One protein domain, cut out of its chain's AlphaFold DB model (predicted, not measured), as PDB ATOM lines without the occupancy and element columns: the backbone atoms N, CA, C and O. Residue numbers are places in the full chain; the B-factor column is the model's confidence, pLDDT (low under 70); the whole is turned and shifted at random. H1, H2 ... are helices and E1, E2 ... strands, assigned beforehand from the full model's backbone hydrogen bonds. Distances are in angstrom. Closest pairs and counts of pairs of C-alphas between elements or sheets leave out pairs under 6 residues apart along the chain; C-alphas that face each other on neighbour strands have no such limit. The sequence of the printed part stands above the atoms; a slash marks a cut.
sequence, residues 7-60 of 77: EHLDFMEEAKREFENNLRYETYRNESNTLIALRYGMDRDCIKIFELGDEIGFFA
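AT A GLANCE: This is residues 7 to 60 of the 77 residues of an uncharacterized protein of Viridibacillus sp. OK051 (UniProt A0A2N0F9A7). A single twisted sheet of four strands, E1 to E4, has the helix H1 laid slantwise over one face, while the other face is bare. The helix covers mainly E2 and E3, and tight turns lead from each strand to the next. The printed part has 54 residues with one named helix followed by four named strands, and the sheet's order is E1, E2, E3, E4, antiparallel throughout. The class is mixed, helices and strands, in two layers, one helix on one face of a sheet. The whole is compact, with a radius of gyration of the C-alphas of 10.0 A, and its rounded outline spans 26 by 19 by 16 A.

IN THESE COORDINATES: In the sheet, E2 is residues 35 to 40, 15.9 A from first to last C-alpha, and E3 is residues 46 to 51, 17.0 A. E4 is residues 54 to 59, 15.2 A, and ends with C-alpha 59 at (340.009, 144.181, 219.226). E1 is short, residues 27 to 29. H1 is residues 7 to 21, 21.2 A long, from C-alpha 7 at (330.939, 134.055, 213.627) to C-alpha 21 at (330.784, 154.311, 207.208).

HOW THE PARTS SIT: The strands form a meander, each strand the antiparallel neighbour of the one before, and each of the three neighbour pairs is a hairpin. The inner strands E2 and E3 run at 157 degrees between their directions; N 38 and O 48 are 2.8 A apart and N 50 and O 36 are 2.8 A apart, within hydrogen-bond range. E3 and the edge strand E4 stand at 158 degrees, with N 59 and O 47 at 2.8 A and N 51 and O 54 at 2.9 A. The other edge strand, E1, stands at 163 degrees to E2, with N 37 and O 28 at 2.8 A. E1 and E4 are apart. From edge to edge the strands' lines turn by 61 degrees. H1 is on the sheet at a height over the sheet of 8.2 A. It lies over E2 and E3, slantwise to the strands, at 47 degrees to E2 on the local plane. The closest C-alphas of H1 and E2 are those of Ala 15 and Ala 37, 6.3 A apart; those of H1 and E3 are Met 12 and Ile 49, 7.3 A. In H1 every O i to N i+4 pair is within hydrogen-bond range.

THE WHOLE: The two C-alphas farthest apart, those of Ser 32 and Met 42, are 29.3 A apart. The printed part, residues 7 to 60, has no cut. The four links between named elements are tight. The mean pLDDT of the printed part is 95.5, and no printed residue is under 70.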
ATOM      1  N   GLU A   7     332.101 133.160 213.586       96.62
ATOM      2  CA  GLU A   7     330.939 134.055 213.627       96.62
ATOM      3  C   GLU A   7     331.264 135.375 214.339       96.62
ATOM      4  O   GLU A   7     330.926 136.445 213.842       96.62
ATOM      5  N   HIS A   8     332.013 135.320 215.444       97.44
ATOM      6  CA  HIS A   8     332.445 136.526 216.158       97.44
ATOM      7  C   HIS A   8     333.368 137.406 215.306       97.44
ATOM      8  O   HIS A   8     333.275 138.630 215.364       97.44
ATOM      9  N   LEU A   9     334.251 136.794 214.511       97.69
ATOM     10  CA  LEU A   9     335.153 137.517 213.610       97.69
ATOM     11  C   LEU A   9     334.411 138.098 212.400       97.69
ATOM     12  O   LEU A   9     334.673 139.234 212.014       97.69
ATOM     13  N   ASP A  10     333.461 137.353 211.835       98.12
ATOM     14  CA  ASP A  10     332.631 137.828 210.726       98.12
ATOM     15  C   ASP A  10     331.778 139.034 211.173       98.12
ATOM     16  O   ASP A  10     331.736 140.054 210.480       98.12
ATOM     17  N   PHE A  11     331.188 138.965 212.375       98.25
ATOM     18  CA  PHE A  11     330.452 140.078 212.983       98.25
ATOM     19  C   PHE A  11     331.358 141.276 213.313       98.25
ATOM     20  O   PHE A  11     330.956 142.425 213.135       98.25
ATOM     21  N   MET A  12     332.595 141.035 213.759       97.94
ATOM     22  CA  MET A  12     333.579 142.097 213.998       97.94
ATOM     23  C   MET A  12     333.845 142.912 212.727       97.94
ATOM     24  O   MET A  12     333.796 144.141 212.760       97.94
ATOM     25  N   GLU A  13     334.082 142.233 211.602       98.19
ATOM     26  CA  GLU A  13     334.330 142.884 210.312       98.19
ATOM     27  C   GLU A  13     333.096 143.635 209.796       98.19
ATOM     28  O   GLU A  13     333.216 144.675 209.148       98.19
ATOM     29  N   GLU A  14     331.896 143.131 210.078       97.94
ATOM     30  CA  GLU A  14     330.641 143.827 209.793       97.94
ATOM     31  C   GLU A  14     330.502 145.118 210.603       97.94
ATOM     32  O   GLU A  14     330.342 146.191 210.018       97.94
ATOM     33  N   ALA A  15     330.667 145.037 211.924       97.81
ATOM     34  CA  ALA A  15     330.624 146.195 212.809       97.81
ATOM     35  C   ALA A  15     331.671 147.248 212.426       97.81
ATOM     36  O   ALA A  15     331.375 148.442 212.397       97.81
ATOM     37  N   LYS A  16     332.886 146.809 212.075       97.44
ATOM     38  CA  LYS A  16     333.952 147.679 211.576       97.44
ATOM     39  C   LYS A  16     333.504 148.485 210.357       97.44
ATOM     40  O   LYS A  16     333.689 149.700 210.349       97.44
ATOM     41  N   ARG A  17     332.900 147.844 209.350       96.88
ATOM     42  CA  ARG A  17     332.407 148.542 208.149       96.88
ATOM     43  C   ARG A  17     331.352 149.588 208.502       96.88
ATOM     44  O   ARG A  17     331.438 150.716 208.027       96.88
ATOM     45  N   GLU A  18     330.399 149.245 209.361       96.38
ATOM     46  CA  GLU A  18     329.334 150.165 209.783       96.38
ATOM     47  C   GLU A  18     329.878 151.371 210.554       96.38
ATOM     48  O   GLU A  18     329.500 152.517 210.302       96.38
ATOM     49  N   PHE A  19     330.835 151.137 211.446       95.69
ATOM     50  CA  PHE A  19     331.523 152.195 212.172       95.69
ATOM     51  C   PHE A  19     332.352 153.091 211.247       95.69
ATOM     52  O   PHE A  19     332.319 154.316 211.396       95.69
ATOM     53  N   GLU A  20     333.087 152.535 210.287       92.94
ATOM     54  CA  GLU A  20     333.860 153.325 209.319       92.94
ATOM     55  C   GLU A  20     332.959 154.127 208.365       92.94
ATOM     56  O   GLU A  20     333.309 155.251 208.002       92.94
ATOM     57  N   ASN A  21     331.776 153.608 208.024       94.31
ATOM     58  CA  ASN A  21     330.784 154.311 207.208       94.31
ATOM     59  C   ASN A  21     330.067 155.434 207.972       94.31
ATOM     60  O   ASN A  21     329.642 156.419 207.364       94.31
ATOM     61  N   ASN A  22     329.935 155.317 209.297       91.31
ATOM     62  CA  ASN A  22     329.329 156.341 210.139       91.31
ATOM     63  C   ASN A  22     330.150 156.607 211.408       91.31
ATOM     64  O   ASN A  22     330.062 155.900 212.417       91.31
ATOM     65  N   LEU A  23     330.884 157.720 211.399       89.25
ATOM     66  CA  LEU A  23     331.715 158.148 212.528       89.25
ATOM     67  C   LEU A  23     330.916 158.420 213.814       89.25
ATOM     68  O   LEU A  23     331.507 158.460 214.885       89.25
ATOM     69  N   ARG A  24     329.591 158.605 213.760       89.25
ATOM     70  CA  ARG A  24     328.758 158.822 214.956       89.25
ATOM     71  C   ARG A  24     328.226 157.534 215.577       89.25
ATOM     72  O   ARG A  24     327.669 157.585 216.667       89.25
ATOM     73  N   TYR A  25     328.365 156.393 214.906       93.31
ATOM     74  CA  TYR A  25     327.933 155.122 215.474       93.31
ATOM     75  C   TYR A  25     328.892 154.668 216.569       93.31
ATOM     76  O   TYR A  25     330.095 154.561 216.337       93.31
ATOM     77  N   GLU A  26     328.323 154.400 217.745       94.31
ATOM     78  CA  GLU A  26     329.025 153.864 218.920       94.31
ATOM     79  C   GLU A  26     328.642 152.412 219.219       94.31
ATOM     80  O   GLU A  26     329.303 151.724 219.994       94.31
ATOM     81  N   THR A  27     327.539 151.932 218.643       97.06
ATOM     82  CA  THR A  27     327.001 150.598 218.903       97.06
ATOM     83  C   THR A  27     326.434 150.009 217.625       97.06
ATOM     84  O   THR A  27     325.747 150.703 216.877       97.06
ATOM     85  N   TYR A  28     326.698 148.727 217.403       97.75
ATOM     86  CA  TYR A  28     326.154 147.945 216.302       97.75
ATOM     87  C   TYR A  28     325.639 146.599 216.822       97.75
ATOM     88  O   TYR A  28     326.206 146.041 217.762       97.75
ATOM     89  N   ARG A  29     324.550 146.088 216.244       97.94
ATOM     90  CA  ARG A  29     323.940 144.801 216.612       97.94
ATOM     91  C   ARG A  29     323.734 143.970 215.361       97.94
ATOM     92  O   ARG A  29     323.377 144.527 214.328       97.94
ATOM     93  N   ASN A  30     323.911 142.658 215.473       96.69
ATOM     94  CA  ASN A  30     323.531 141.754 214.393       96.69
ATOM     95  C   ASN A  30     322.001 141.628 214.291       96.69
ATOM     96  O   ASN A  30     321.263 141.970 215.218       96.69
ATOM     97  N   GLU A  31     321.519 141.084 213.174       95.88
ATOM     98  CA  GLU A  31     320.082 140.927 212.903       95.88
ATOM     99  C   GLU A  31     319.352 140.087 213.964       95.88
ATOM    100  O   GLU A  31     318.220 140.393 214.346       95.88
ATOM    101  N   SER A  32     320.009 139.049 214.490       95.50
ATOM    102  CA  SER A  32     319.452 138.177 215.529       95.50
ATOM    103  C   SER A  32     319.473 138.795 216.933       95.50
ATOM    104  O   SER A  32     318.927 138.198 217.860       95.50
ATOM    105  N   ASN A  33     320.062 139.986 217.108       94.94
ATOM    106  CA  ASN A  33     320.249 140.665 218.394       94.94
ATOM    107  C   ASN A  33     320.989 139.834 219.460       94.94
ATOM    108  O   ASN A  33     320.840 140.088 220.657       94.94
ATOM    109  N   THR A  34     321.794 138.857 219.044       97.19
ATOM    110  CA  THR A  34     322.618 138.043 219.948       97.19
ATOM    111  C   THR A  34     323.993 138.655 220.182       97.19
ATOM    112  O   THR A  34     324.548 138.478 221.265       97.19
ATOM    113  N   LEU A  35     324.517 139.409 219.209       98.19
ATOM    114  CA  LEU A  35     325.832 140.042 219.260       98.19
ATOM    115  C   LEU A  35     325.717 141.567 219.275       98.19
ATOM    116  O   LEU A  35     324.894 142.163 218.575       98.19
ATOM    117  N   ILE A  36     326.578 142.204 220.065       98.19
ATOM    118  CA  ILE A  36     326.695 143.660 220.165       98.19
ATOM    119  C   ILE A  36     328.162 144.039 220.011       98.19
ATOM    120  O   ILE A  36     329.018 143.514 220.718       98.19
ATOM    121  N   ALA A  37     328.446 144.981 219.122       98.19
ATOM    122  CA  ALA A  37     329.744 145.623 219.003       98.19
ATOM    123  C   ALA A  37     329.666 147.045 219.561       98.19
ATOM    124  O   ALA A  37     328.737 147.792 219.246       98.19
ATOM    125  N   LEU A  38     330.651 147.428 220.368       97.69
ATOM    126  CA  LEU A  38     330.840 148.787 220.863       97.69
ATOM    127  C   LEU A  38     332.101 149.376 220.244       97.69
ATOM    128  O   LEU A  38     333.165 148.755 220.311       97.69
ATOM    129  N   ARG A  39     331.996 150.585 219.694       95.94
ATOM    130  CA  ARG A  39     333.167 151.383 219.334       95.94
ATOM    131  C   ARG A  39     333.803 151.915 220.614       95.94
ATOM    132  O   ARG A  39     333.113 152.400 221.508       95.94
ATOM    133  N   TYR A  40     335.115 151.769 220.730       93.31
ATOM    134  CA  TYR A  40     335.838 152.039 221.967       93.31
ATOM    135  C   TYR A  40     337.224 152.628 221.697       93.31
ATOM    136  O   TYR A  40     337.689 152.648 220.558       93.31
ATOM    137  N   GLY A  41     337.901 153.061 222.762       88.50
ATOM    138  CA  GLY A  41     339.231 153.672 222.697       88.50
ATOM    139  C   GLY A  41     339.179 155.191 222.523       88.50
ATOM    140  O   GLY A  41     338.180 155.740 222.063       88.50
ATOM    141  N   MET A  42     340.263 155.870 222.913       86.19
ATOM    142  CA  MET A  42     340.395 157.331 222.793       86.19
ATOM    143  C   MET A  42     340.309 157.775 221.329       86.19
ATOM    144  O   MET A  42     339.548 158.680 221.003       86.19
ATOM    145  N   ASP A  43     340.998 157.046 220.452       89.62
ATOM    146  CA  ASP A  43     341.024 157.269 219.003       89.62
ATOM    147  C   ASP A  43     339.824 156.644 218.270       89.62
ATOM    148  O   ASP A  43     339.697 156.740 217.045       89.62
ATOM    149  N   ARG A  44     338.925 155.999 219.029       92.12
ATOM    150  CA  ARG A  44     337.729 155.301 218.534       92.12
ATOM    151  C   ARG A  44     338.045 154.274 217.442       92.12
ATOM    152  O   ARG A  44     337.259 154.081 216.511       92.12
ATOM    153  N   ASP A  45     339.193 153.620 217.586       94.06
ATOM    154  CA  ASP A  45     339.796 152.667 216.654       94.06
ATOM    155  C   ASP A  45     339.691 151.198 217.124       94.06
ATOM    156  O   ASP A  45     340.106 150.268 216.422       94.06
ATOM    157  N   CYS A  46     339.103 150.983 218.306       96.19
ATOM    158  CA  CYS A  46     338.915 149.678 218.922       96.19
ATOM    159  C   CYS A  46     337.447 149.230 218.850       96.19
ATOM    160  O   CYS A  46     336.529 150.053 218.907       96.19
ATOM    161  N   ILE A  47     337.214 147.914 218.806       97.81
ATOM    162  CA  ILE A  47     335.872 147.322 218.928       97.81
ATOM    163  C   ILE A  47     335.852 146.328 220.082       97.81
ATOM    164  O   ILE A  47     336.723 145.465 220.194       97.81
ATOM    165  N   LYS A  48     334.825 146.420 220.924       97.44
ATOM    166  CA  LYS A  48     334.508 145.408 221.933       97.44
ATOM    167  C   LYS A  48     333.255 144.643 221.520       97.44
ATOM    168  O   LYS A  48     332.267 145.273 221.156       97.44
ATOM    169  N   ILE A  49     333.289 143.314 221.585       97.94
ATOM    170  CA  ILE A  49     332.170 142.446 221.195       97.94
ATOM    171  C   ILE A  49     331.613 141.722 222.412       97.94
ATOM    172  O   ILE A  49     332.366 141.165 223.213       97.94
ATOM    173  N   PHE A  50     330.287 141.705 222.498       97.62
ATOM    174  CA  PHE A  50     329.514 140.966 223.480       97.62
ATOM    175  C   PHE A  50     328.572 139.988 222.787       97.62
ATOM    176  O   PHE A  50     327.989 140.329 221.759       97.62
ATOM    177  N   GLU A  51     328.369 138.824 223.390       97.00
ATOM    178  CA  GLU A  51     327.354 137.846 223.005       97.00
ATOM    179  C   GLU A  51     326.422 137.629 224.192       97.00
ATOM    180  O   GLU A  51     326.867 137.251 225.271       97.00
ATOM    181  N   LEU A  52     325.133 137.932 224.025       94.06
ATOM    182  CA  LEU A  52     324.102 137.773 225.062       94.06
ATOM    183  C   LEU A  52     324.454 138.390 226.436       94.06
ATOM    184  O   LEU A  52     323.892 138.007 227.459       94.06
ATOM    185  N   GLY A  53     325.333 139.397 226.449       91.25
ATOM    186  CA  GLY A  53     325.790 140.100 227.652       91.25
ATOM    187  C   GLY A  53     327.198 139.727 228.119       91.25
ATOM    188  O   GLY A  53     327.782 140.486 228.892       91.25
ATOM    189  N   ASP A  54     327.776 138.640 227.612       94.62
ATOM    190  CA  ASP A  54     329.134 138.218 227.946       94.62
ATOM    191  C   ASP A  54     330.159 138.857 227.006       94.62
ATOM    192  O   ASP A  54     329.985 138.866 225.788       94.62
ATOM    193  N   GLU A  55     331.250 139.397 227.558       95.69
ATOM    194  CA  GLU A  55     332.349 139.938 226.750       95.69
ATOM    195  C   GLU A  55     333.093 138.796 226.043       95.69
ATOM    196  O   GLU A  55     333.676 137.914 226.679       95.69
ATOM    197  N   ILE A  56     333.089 138.834 224.712       96.00
ATOM    198  CA  ILE A  56     333.748 137.842 223.856       96.00
ATOM    199  C   ILE A  56     335.173 138.260 223.530       96.00
ATOM    200  O   ILE A  56     336.080 137.426 223.502       96.00
ATOM    201  N   GLY A  57     335.382 139.548 223.264       95.50
ATOM    202  CA  GLY A  57     336.692 140.028 222.863       95.50
ATOM    203  C   GLY A  57     336.793 141.538 222.739       95.50
ATOM    204  O   GLY A  57     335.811 142.249 222.516       95.50
ATOM    205  N   PHE A  58     338.034 142.000 222.849       96.44
ATOM    206  CA  PHE A  58     338.448 143.371 222.614       96.44
ATOM    207  C   PHE A  58     339.498 143.384 221.503       96.44
ATOM    208  O   PHE A  58     340.547 142.750 221.616       96.44
ATOM    209  N   PHE A  59     339.199 144.105 220.430       96.12
ATOM    210  CA  PHE A  59     340.009 144.181 219.226       96.12
ATOM    211  C   PHE A  59     340.551 145.603 219.102       96.12
ATOM    212  O   PHE A  59     339.807 146.531 218.785       96.12
ATOM    213  N   ALA A  60     341.837 145.775 219.406       95.69
ATOM    214  CA  ALA A  60     342.512 147.069 219.372       95.69
ATOM    215  C   ALA A  60     343.121 147.374 218.000       95.69
ATOM    216  O   ALA A  60     343.601 146.461 217.327       95.69
TER     217      ALA A  60